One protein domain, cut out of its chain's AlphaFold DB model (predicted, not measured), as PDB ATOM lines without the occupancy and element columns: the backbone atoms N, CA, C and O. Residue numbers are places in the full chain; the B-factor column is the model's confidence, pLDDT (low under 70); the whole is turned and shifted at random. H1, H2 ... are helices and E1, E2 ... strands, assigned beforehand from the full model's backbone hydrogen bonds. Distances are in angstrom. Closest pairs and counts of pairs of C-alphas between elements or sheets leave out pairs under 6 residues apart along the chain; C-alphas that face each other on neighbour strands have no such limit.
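Overview. This is residues 33 to 107 of the 108 residues of an uncharacterized protein of Candidatus Woesearchaeota archaeon (UniProt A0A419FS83). Two small strand hairpins, E3 with E4 and E1 with E2, pack together at one end of the domain, and two helices lie side by side next to them, H1 running back toward the strands and the longer H2 running the opposite way, out to the other end. A long loop, residues 54 to 65, arches from E2 to H1 without a named element. The printed part has 75 residues, with two named helices and four named strands in the order E1, E2, H1, E3, E4, H2; each pair of strands is an antiparallel sheet, and the class is mixed, helices and strands. It is only just compact, close to loose, with a radius of gyration of the C-alphas of 13.2 A and spans of 40 by 28 by 17 A.

Along the chain. E3, residues 76 to 79, is 9.0 A long and begins at C-alpha 76 (33.089, -4.475, 28.637). E4, residues 82 to 85, is 9.8 A long. E1 is residues 43 to 45 and E2 residues 51 to 53. H1, residues 66 to 73, is 13.3 A long. H2, residues 90 to 105, is 23.2 A long and ends at C-alpha 105 (59.598, -5.554, 41.239).

Arrangement. The hairpin of E3 and E4 is antiparallel at 134 degrees, with N 77 and O 84 within hydrogen-bond range at 3.0 A. The hairpin of E1 and E2 is antiparallel at 151 degrees, with N 43 and O 53 at 2.8 A. The closest C-alphas of E2 and E4 are those of Ser 53 and Cys 83, 5.2 A. H1 and H2 touch, closest at the C-alphas of Arg 73 and Tyr 92, 4.9 A, at a shallow tilt of 9 degrees, opposite ways. H2 is apart from E1, E2 and E3. Every O i to N i+4 pair is within hydrogen-bond range in H2; in H1 it is 0 of 4, beside 4 of 5 O i to N i+3 pairs.

Size, cuts and confidence. The two C-alphas farthest apart, those of Val 37 and Lys 107, are 40.9 A apart. The printed part has no cut. The link from E2 to H1 is long, 12 residues. The model's mean pLDDT over the printed part is 95.5, and no printed residue is under 70.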
ATOM      1  N   ASP A  33      33.629   6.889  16.968       79.12
ATOM      2  CA  ASP A  33      34.246   5.566  17.028       79.12
ATOM      3  C   ASP A  33      34.257   5.174  18.510       79.12
ATOM      4  O   ASP A  33      34.866   5.873  19.322       79.12
ATOM      5  N   ASN A  34      33.485   4.141  18.859       91.62
ATOM      6  CA  ASN A  34      33.245   3.635  20.215       91.62
ATOM      7  C   ASN A  34      32.054   4.165  21.068       91.62
ATOM      8  O   ASN A  34      31.993   3.856  22.262       91.62
ATOM      9  N   SER A  35      31.090   4.917  20.516       95.31
ATOM     10  CA  SER A  35      29.874   5.338  21.260       95.31
ATOM     11  C   SER A  35      28.803   4.245  21.384       95.31
ATOM     12  O   SER A  35      28.543   3.523  20.428       95.31
ATOM     13  N   CYS A  36      28.125   4.168  22.532       96.31
ATOM     14  CA  CYS A  36      27.122   3.142  22.841       96.31
ATOM     15  C   CYS A  36      25.912   3.703  23.606       96.31
ATOM     16  O   CYS A  36      25.986   4.772  24.218       96.31
ATOM     17  N   VAL A  37      24.810   2.943  23.628       96.81
ATOM     18  CA  VAL A  37      23.603   3.240  24.422       96.81
ATOM     19  C   VAL A  37      23.362   2.166  25.483       96.81
ATOM     20  O   VAL A  37      22.979   2.474  26.612       96.81
ATOM     21  N   LEU A  38      23.591   0.902  25.133       97.50
ATOM     22  CA  LEU A  38      23.363  -0.268  25.970       97.50
ATOM     23  C   LEU A  38      24.662  -1.052  26.159       97.50
ATOM     24  O   LEU A  38      25.536  -1.056  25.299       97.50
ATOM     25  N   ASN A  39      24.765  -1.806  27.256       97.50
ATOM     26  CA  ASN A  39      25.908  -2.702  27.475       97.50
ATOM     27  C   ASN A  39      26.060  -3.751  26.363       97.50
ATOM     28  O   ASN A  39      27.172  -4.172  26.077       97.50
ATOM     29  N   SER A  40      24.958  -4.157  25.725       96.75
ATOM     30  CA  SER A  40      24.965  -5.090  24.594       96.75
ATOM     31  C   SER A  40      25.578  -4.517  23.317       96.75
ATOM     32  O   SER A  40      25.857  -5.281  22.402       96.75
ATOM     33  N   ASP A  41      25.784  -3.201  23.247       96.38
ATOM     34  CA  ASP A  41      26.453  -2.556  22.113       96.38
ATOM     35  C   ASP A  41      27.981  -2.700  22.208       96.38
ATOM     36  O   ASP A  41      28.694  -2.332  21.276       96.38
ATOM     37  N   CYS A  42      28.486  -3.204  23.340       97.75
ATOM     38  CA  CYS A  42      29.900  -3.292  23.659       97.75
ATOM     39  C   CYS A  42      30.396  -4.736  23.626       97.75
ATOM     40  O   CYS A  42      29.847  -5.632  24.269       97.75
ATOM     41  N   TYR A  43      31.501  -4.939  22.921       97.38
ATOM     42  CA  TYR A  43      32.113  -6.233  22.694       97.38
ATOM     43  C   TYR A  43      33.526  -6.254  23.265       97.38
ATOM     44  O   TYR A  43      34.329  -5.340  23.066       97.38
ATOM     45  N   ALA A  44      33.826  -7.340  23.969       97.69
ATOM     46  CA  ALA A  44      35.168  -7.656  24.420       97.69
ATOM     47  C   ALA A  44      35.868  -8.475  23.323       97.69
ATOM     48  O   ALA A  44      35.584  -9.662  23.150       97.69
ATOM     49  N   THR A  45      36.745  -7.827  22.565       96.19
ATOM     50  CA  THR A  45      37.387  -8.333  21.342       96.19
ATOM     51  C   THR A  45      38.910  -8.175  21.429       96.19
ATOM     52  O   THR A  45      39.458  -7.943  22.509       96.19
ATOM     53  N   GLY A  46      39.631  -8.350  20.320       95.56
ATOM     54  CA  GLY A  46      41.084  -8.514  20.333       95.56
ATOM     55  C   GLY A  46      41.505  -9.947  20.657       95.56
ATOM     56  O   GLY A  46      40.724 -10.770  21.138       95.56
ATOM     57  N   CYS A  47      42.758 -10.266  20.354       95.69
ATOM     58  CA  CYS A  47      43.270 -11.633  20.423       95.69
ATOM     59  C   CYS A  47      43.283 -12.208  21.850       95.69
ATOM     60  O   CYS A  47      43.030 -13.393  22.058       95.69
ATOM     61  N   ASN A  48      43.522 -11.351  22.841       96.06
ATOM     62  CA  ASN A  48      43.547 -11.670  24.265       96.06
ATOM     63  C   ASN A  48      42.304 -11.145  24.999       96.06
ATOM     64  O   ASN A  48      42.272 -11.138  26.234       96.06
ATOM     65  N   ARG A  49      41.271 -10.729  24.251       96.06
ATOM     66  CA  ARG A  49      40.063 -10.085  24.775       96.06
ATOM     67  C   ARG A  49      40.351  -8.745  25.472       96.06
ATOM     68  O   ARG A  49      39.728  -8.413  26.478       96.06
ATOM     69  N   GLU A  50      41.350  -8.024  24.975       96.62
ATOM     70  CA  GLU A  50      41.894  -6.791  25.542       96.62
ATOM     71  C   GLU A  50      41.232  -5.508  25.028       96.62
ATOM     72  O   GLU A  50      41.334  -4.459  25.670       96.62
ATOM     73  N   ILE A  51      40.532  -5.588  23.897       97.25
ATOM     74  CA  ILE A  51      39.808  -4.467  23.305       97.25
ATOM     75  C   ILE A  51      38.381  -4.485  23.851       97.25
ATOM     76  O   ILE A  51      37.699  -5.503  23.796       97.25
ATOM     77  N   CYS A  52      37.921  -3.355  24.379       97.62
ATOM     78  CA  CYS A  52      36.513  -3.137  24.685       97.62
ATOM     79  C   CYS A  52      36.000  -2.064  23.737       97.62
ATOM     80  O   CYS A  52      36.399  -0.903  23.862       97.62
ATOM     81  N   SER A  53      35.176  -2.456  22.766       96.69
ATOM     82  CA  SER A  53      34.648  -1.504  21.800       96.69
ATOM     83  C   SER A  53      33.291  -1.875  21.219       96.69
ATOM     84  O   SER A  53      32.780  -2.966  21.448       96.69
ATOM     85  N   THR A  54      32.706  -0.975  20.433       96.75
ATOM     86  CA  THR A  54      31.498  -1.261  19.638       96.75
ATOM     87  C   THR A  54      31.765  -2.138  18.413       96.75
ATOM     88  O   THR A  54      30.832  -2.600  17.759       96.75
ATOM     89  N   GLN A  55      33.036  -2.374  18.077       94.81
ATOM     90  CA  GLN A  55      33.436  -3.168  16.921       94.81
ATOM     91  C   GLN A  55      33.546  -4.647  17.313       94.81
ATOM     92  O   GLN A  55      34.510  -5.066  17.956       94.81
ATOM     93  N   GLU A  56      32.587  -5.456  16.861       93.00
ATOM     94  CA  GLU A  56      32.539  -6.906  17.118       93.00
ATOM     95  C   GLU A  56      33.762  -7.662  16.552       93.00
ATOM     96  O   GLU A  56      34.120  -8.735  17.031       93.00
ATOM     97  N   THR A  57      34.450  -7.088  15.558       92.31
ATOM     98  CA  THR A  57      35.586  -7.717  14.865       92.31
ATOM     99  C   THR A  57      36.911  -6.975  15.046       92.31
ATOM    100  O   THR A  57      37.778  -7.073  14.179       92.31
ATOM    101  N   ALA A  58      37.093  -6.206  16.124       92.56
ATOM    102  CA  ALA A  58      38.383  -5.556  16.364       92.56
ATOM    103  C   ALA A  58      39.483  -6.593  16.658       92.56
ATOM    104  O   ALA A  58      39.297  -7.524  17.451       92.56
ATOM    105  N   TRP A  59      40.640  -6.416  16.020       93.38
ATOM    106  CA  TRP A  59      41.800  -7.300  16.136       93.38
ATOM    107  C   TRP A  59      43.027  -6.529  16.633       93.38
ATOM    108  O   TRP A  59      43.140  -5.320  16.442       93.38
ATOM    109  N   SER A  60      43.942  -7.249  17.275       95.00
ATOM    110  CA  SER A  60      45.207  -6.756  17.828       95.00
ATOM    111  C   SER A  60      46.355  -7.680  17.409       95.00
ATOM    112  O   SER A  60      46.113  -8.807  16.976       95.00
ATOM    113  N   ASP A  61      47.604  -7.250  17.605       94.44
ATOM    114  CA  ASP A  61      48.822  -8.011  17.264       94.44
ATOM    115  C   ASP A  61      49.069  -9.268  18.134       94.44
ATOM    116  O   ASP A  61      50.157  -9.839  18.118       94.44
ATOM    117  N   CYS A  62      48.084  -9.717  18.922       95.00
ATOM    118  CA  CYS A  62      48.190 -10.864  19.835       95.00
ATOM    119  C   CYS A  62      49.305 -10.778  20.896       95.00
ATOM    120  O   CYS A  62      49.616 -11.782  21.539       95.00
ATOM    121  N   GLU A  63      49.877  -9.598  21.148       96.62
ATOM    122  CA  GLU A  63      50.856  -9.409  22.220       96.62
ATOM    123  C   GLU A  63      50.199  -9.635  23.589       96.62
ATOM    124  O   GLU A  63      49.232  -8.967  23.958       96.62
ATOM    125  N   TRP A  64      50.732 -10.573  24.370       94.88
ATOM    126  CA  TRP A  64      50.236 -10.830  25.718       94.88
ATOM    127  C   TRP A  64      50.798  -9.832  26.736       94.88
ATOM    128  O   TRP A  64      52.013  -9.670  26.857       94.88
ATOM    129  N   LYS A  65      49.914  -9.253  27.561       95.69
ATOM    130  CA  LYS A  65      50.276  -8.459  28.744       95.69
ATOM    131  C   LYS A  65      49.607  -9.014  29.995       95.69
ATOM    132  O   LYS A  65      48.480  -9.502  29.957       95.69
ATOM    133  N   GLN A  66      50.296  -8.918  31.129       95.56
ATOM    134  CA  GLN A  66      49.834  -9.499  32.395       95.56
ATOM    135  C   GLN A  66      48.474  -8.942  32.847       95.56
ATOM    136  O   GLN A  66      47.643  -9.693  33.353       95.56
ATOM    137  N   GLU A  67      48.216  -7.654  32.620       95.50
ATOM    138  CA  GLU A  67      46.945  -6.982  32.925       95.50
ATOM    139  C   GLU A  67      45.742  -7.591  32.194       95.50
ATOM    140  O   GLU A  67      44.632  -7.558  32.724       95.50
ATOM    141  N   TYR A  68      45.939  -8.213  31.028       96.88
ATOM    142  CA  TYR A  68      44.843  -8.812  30.262       96.88
ATOM    143  C   TYR A  68      44.223 -10.009  30.988       96.88
ATOM    144  O   TYR A  68      43.024 -10.256  30.870       96.88
ATOM    145  N   SER A  69      44.988 -10.687  31.852       95.94
ATOM    146  CA  SER A  69      44.445 -11.723  32.740       95.94
ATOM    147  C   SER A  69      43.378 -11.187  33.704       95.94
ATOM    148  O   SER A  69      42.450 -11.913  34.068       95.94
ATOM    149  N   CYS A  70      43.459  -9.907  34.084       98.00
ATOM    150  CA  CYS A  70      42.491  -9.280  34.975       98.00
ATOM    151  C   CYS A  70      41.173  -8.970  34.267       98.00
ATOM    152  O   CYS A  70      40.132  -8.975  34.921       98.00
ATOM    153  N   LEU A  71      41.176  -8.796  32.942       97.69
ATOM    154  CA  LEU A  71      39.972  -8.478  32.168       97.69
ATOM    155  C   LEU A  71      38.908  -9.584  32.235       97.69
ATOM    156  O   LEU A  71      37.734  -9.328  32.006       97.69
ATOM    157  N   LEU A  72      39.284 -10.821  32.596       95.88
ATOM    158  CA  LEU A  72      38.360 -11.935  32.906       95.88
ATOM    159  C   LEU A  72      37.466 -11.686  34.126       95.88
ATOM    160  O   LEU A  72      36.491 -12.403  34.322       95.88
ATOM    161  N   ARG A  73      37.804 -10.694  34.950       97.62
ATOM    162  CA  ARG A  73      37.097 -10.356  36.189       97.62
ATOM    163  C   ARG A  73      36.229  -9.109  36.046       97.62
ATOM    164  O   ARG A  73      35.666  -8.660  37.035       97.62
ATOM    165  N   THR A  74      36.144  -8.533  34.852       97.69
ATOM    166  CA  THR A  74      35.322  -7.358  34.554       97.69
ATOM    167  C   THR A  74      34.540  -7.566  33.254       97.69
ATOM    168  O   THR A  74      34.736  -8.552  32.545       97.69
ATOM    169  N   SER A  75      33.614  -6.655  32.970       97.62
ATOM    170  CA  SER A  75      32.810  -6.619  31.752       97.62
ATOM    171  C   SER A  75      33.192  -5.413  30.896       97.62
ATOM    172  O   SER A  75      33.547  -4.354  31.416       97.62
ATOM    173  N   CYS A  76      33.108  -5.585  29.579       98.12
ATOM    174  CA  CYS A  76      33.089  -4.475  28.637       98.12
ATOM    175  C   CYS A  76      31.661  -3.921  28.611       98.12
ATOM    176  O   CYS A  76      30.736  -4.646  28.251       98.12
ATOM    177  N   SER A  77      31.480  -2.680  29.055       98.00
ATOM    178  CA  SER A  77      30.159  -2.108  29.339       98.00
ATOM    179  C   SER A  77      30.024  -0.716  28.738       98.00
ATOM    180  O   SER A  77      31.015  -0.010  28.531       98.00
ATOM    181  N   CYS A  78      28.783  -0.294  28.510       97.94
ATOM    182  CA  CYS A  78      28.492   1.056  28.070       97.94
ATOM    183  C   CYS A  78      28.458   1.995  29.275       97.94
ATOM    184  O   CYS A  78      27.459   2.087  29.990       97.94
ATOM    185  N   LEU A  79      29.566   2.688  29.518       97.12
ATOM    186  CA  LEU A  79      29.693   3.630  30.626       97.12
ATOM    187  C   LEU A  79      29.923   5.021  30.044       97.12
ATOM    188  O   LEU A  79      30.801   5.213  29.208       97.12
ATOM    189  N   ASN A  80      29.132   6.005  30.474       96.00
ATOM    190  CA  ASN A  80      29.203   7.378  29.959       96.00
ATOM    191  C   ASN A  80      29.109   7.461  28.420       96.00
ATOM    192  O   ASN A  80      29.843   8.224  27.800       96.00
ATOM    193  N   GLN A  81      28.209   6.674  27.814       96.31
ATOM    194  CA  GLN A  81      27.992   6.612  26.355       96.31
ATOM    195  C   GLN A  81      29.221   6.147  25.554       96.31
ATOM    196  O   GLN A  81      29.335   6.427  24.366       96.31
ATOM    197  N   THR A  82      30.172   5.456  26.184       97.00
ATOM    198  CA  THR A  82      31.347   4.880  25.512       97.00
ATOM    199  C   THR A  82      31.589   3.463  26.020       97.00
ATOM    200  O   THR A  82      31.445   3.199  27.218       97.00
ATOM    201  N   CYS A  83      31.969   2.543  25.131       97.69
ATOM    202  CA  CYS A  83      32.360   1.203  25.560       97.69
ATOM    203  C   CYS A  83      33.703   1.260  26.285       97.69
ATOM    204  O   CYS A  83      34.714   1.689  25.727       97.69
ATOM    205  N   GLN A  84      33.713   0.832  27.542       97.00
ATOM    206  CA  GLN A  84      34.914   0.782  28.365       97.00
ATOM    207  C   GLN A  84      34.827  -0.350  29.393       97.00
ATOM    208  O   GLN A  84      33.750  -0.858  29.711       97.00
ATOM    209  N   TRP A  85      35.983  -0.758  29.910       97.88
ATOM    210  CA  TRP A  85      36.064  -1.774  30.954       97.88
ATOM    211  C   TRP A  85      35.485  -1.253  32.271       97.88
ATOM    212  O   TRP A  85      35.863  -0.179  32.738       97.88
ATOM    213  N   ASP A  86      34.605  -2.032  32.900       96.62
ATOM    214  CA  ASP A  86      34.061  -1.697  34.215       96.62
ATOM    215  C   ASP A  86      35.136  -1.840  35.306       96.62
ATOM    216  O   ASP A  86      35.495  -2.929  35.762       96.62
ATOM    217  N   THR A  87      35.672  -0.710  35.752       96.25
ATOM    218  CA  THR A  87      36.723  -0.695  36.770       96.25
ATOM    219  C   THR A  87      36.185  -0.795  38.198       96.25
ATOM    220  O   THR A  87      36.984  -0.929  39.121       96.25
ATOM    221  N   ALA A  88      34.871  -0.780  38.431       95.94
ATOM    222  CA  ALA A  88      34.312  -0.841  39.783       95.94
ATOM    223  C   ALA A  88      34.361  -2.252  40.398       95.94
ATOM    224  O   ALA A  88      34.238  -2.401  41.613       95.94
ATOM    225  N   ASN A  89      34.563  -3.298  39.590       96.50
ATOM    226  CA  ASN A  89      34.606  -4.672  40.080       96.50
ATOM    227  C   ASN A  89      35.799  -4.914  41.032       96.50
ATOM    228  O   ASN A  89      36.965  -4.783  40.653       96.50
ATOM    229  N   GLU A  90      35.516  -5.334  42.269       97.88
ATOM    230  CA  GLU A  90      36.539  -5.548  43.303       97.88
ATOM    231  C   GLU A  90      37.561  -6.635  42.938       97.88
ATOM    232  O   GLU A  90      38.749  -6.494  43.232       97.88
ATOM    233  N   GLN A  91      37.134  -7.706  42.260       97.75
ATOM    234  CA  GLN A  91      38.036  -8.778  41.833       97.75
ATOM    235  C   GLN A  91      38.981  -8.306  40.724       97.75
ATOM    236  O   GLN A  91      40.155  -8.687  40.707       97.75
ATOM    237  N   TYR A  92      38.486  -7.464  39.813       97.94
ATOM    238  CA  TYR A  92      39.310  -6.796  38.808       97.94
ATOM    239  C   TYR A  92      40.344  -5.876  39.470       97.94
ATOM    240  O   TYR A  92      41.540  -6.019  39.220       97.94
ATOM    241  N   GLN A  93      39.907  -5.011  40.386       98.31
ATOM    242  CA  GLN A  93      40.779  -4.093  41.127       98.31
ATOM    243  C   GLN A  93      41.861  -4.827  41.927       98.31
ATOM    244  O   GLN A  93      43.034  -4.449  41.899       98.31
ATOM    245  N   PHE A  94      41.493  -5.904  42.624       98.31
ATOM    246  CA  PHE A  94      42.443  -6.739  43.355       98.31
ATOM    247  C   PHE A  94      43.496  -7.355  42.423       98.31
ATOM    248  O   PHE A  94      44.689  -7.318  42.725       98.31
ATOM    249  N   CYS A  95      43.073  -7.866  41.263       98.31
ATOM    250  CA  CYS A  95      43.983  -8.410  40.259       98.31
ATOM    251  C   CYS A  95      44.948  -7.344  39.715       98.31
ATOM    252  O   CYS A  95      46.161  -7.570  39.692       98.31
ATOM    253  N   MET A  96      44.435  -6.164  39.351       97.94
ATOM    254  CA  MET A  96      45.241  -5.061  38.820       97.94
ATOM    255  C   MET A  96      46.316  -4.606  39.812       97.94
ATOM    256  O   MET A  96      47.476  -4.466  39.427       97.94
ATOM    257  N   LYS A  97      45.980  -4.489  41.105       98.00
ATOM    258  CA  LYS A  97      46.960  -4.194  42.168       98.00
ATOM    259  C   LYS A  97      48.096  -5.221  42.218       98.00
ATOM    260  O   LYS A  97      49.255  -4.850  42.404       98.00
ATOM    261  N   GLY A  98      47.779  -6.503  42.034       97.38
ATOM    262  CA  GLY A  98      48.776  -7.572  41.952       97.38
ATOM    263  C   GLY A  98      49.722  -7.402  40.759       97.38
ATOM    264  O   GLY A  98      50.942  -7.471  40.923       97.38
ATOM    265  N   VAL A  99      49.174  -7.107  39.576       96.81
ATOM    266  CA  VAL A  99      49.957  -6.849  38.354       96.81
ATOM    267  C   VAL A  99      50.863  -5.625  38.520       96.81
ATOM    268  O   VAL A  99      52.041  -5.669  38.166       96.81
ATOM    269  N   GLU A 100      50.358  -4.538  39.101       95.88
ATOM    270  CA  GLU A 100      51.149  -3.335  39.379       95.88
ATOM    271  C   GLU A 100      52.297  -3.599  40.358       95.88
ATOM    272  O   GLU A 100      53.407  -3.100  40.160       95.88
ATOM    273  N   GLY A 101      52.049  -4.398  41.400       95.44
ATOM    274  CA  GLY A 101      53.082  -4.848  42.329       95.44
ATOM    275  C   GLY A 101      54.187  -5.630  41.618       95.44
ATOM    276  O   GLY A 101      55.364  -5.307  41.777       95.44
ATOM    277  N   ALA A 102      53.819  -6.596  40.770       92.19
ATOM    278  CA  ALA A 102      54.774  -7.392  39.999       92.19
ATOM    279  C   ALA A 102      55.614  -6.533  39.034       92.19
ATOM    280  O   ALA A 102      56.836  -6.667  38.995       92.19
ATOM    281  N   LYS A 103      54.986  -5.591  38.317       91.88
ATOM    282  CA  LYS A 103      55.682  -4.665  37.405       91.88
ATOM    283  C   LYS A 103      56.701  -3.774  38.124       91.88
ATOM    284  O   LYS A 103      57.720  -3.433  37.531       91.88
ATOM    285  N   LYS A 104      56.445  -3.379  39.377       91.75
ATOM    286  CA  LYS A 104      57.395  -2.584  40.181       91.75
ATOM    287  C   LYS A 104      58.637  -3.389  40.563       91.75
ATOM    288  O   LYS A 104      59.730  -2.843  40.521       91.75
ATOM    289  N   LEU A 105      58.479  -4.675  40.880       89.06
ATOM    290  CA  LEU A 105      59.598  -5.554  41.239       89.06
ATOM    291  C   LEU A 105      60.526  -5.854  40.054       89.06
ATOM    292  O   LEU A 105      61.710  -6.065  40.260       89.06
ATOM    293  N   GLN A 106      60.004  -5.851  38.826       81.12
ATOM    294  CA  GLN A 106      60.778  -6.111  37.603       81.12
ATOM    295  C   GLN A 106      61.568  -4.898  37.086       81.12
ATOM    296  O   GLN A 106      62.312  -5.022  36.117       81.12
ATOM    297  N   LYS A 107      61.362  -3.712  37.671       74.00
ATOM    298  CA  LYS A 107      62.033  -2.461  37.277       74.00
ATOM    299  C   LYS A 107      63.201  -2.078  38.196       74.00
ATOM    300  O   LYS A 107      63.820  -1.043  37.953       74.00
TER     301      LYS A 107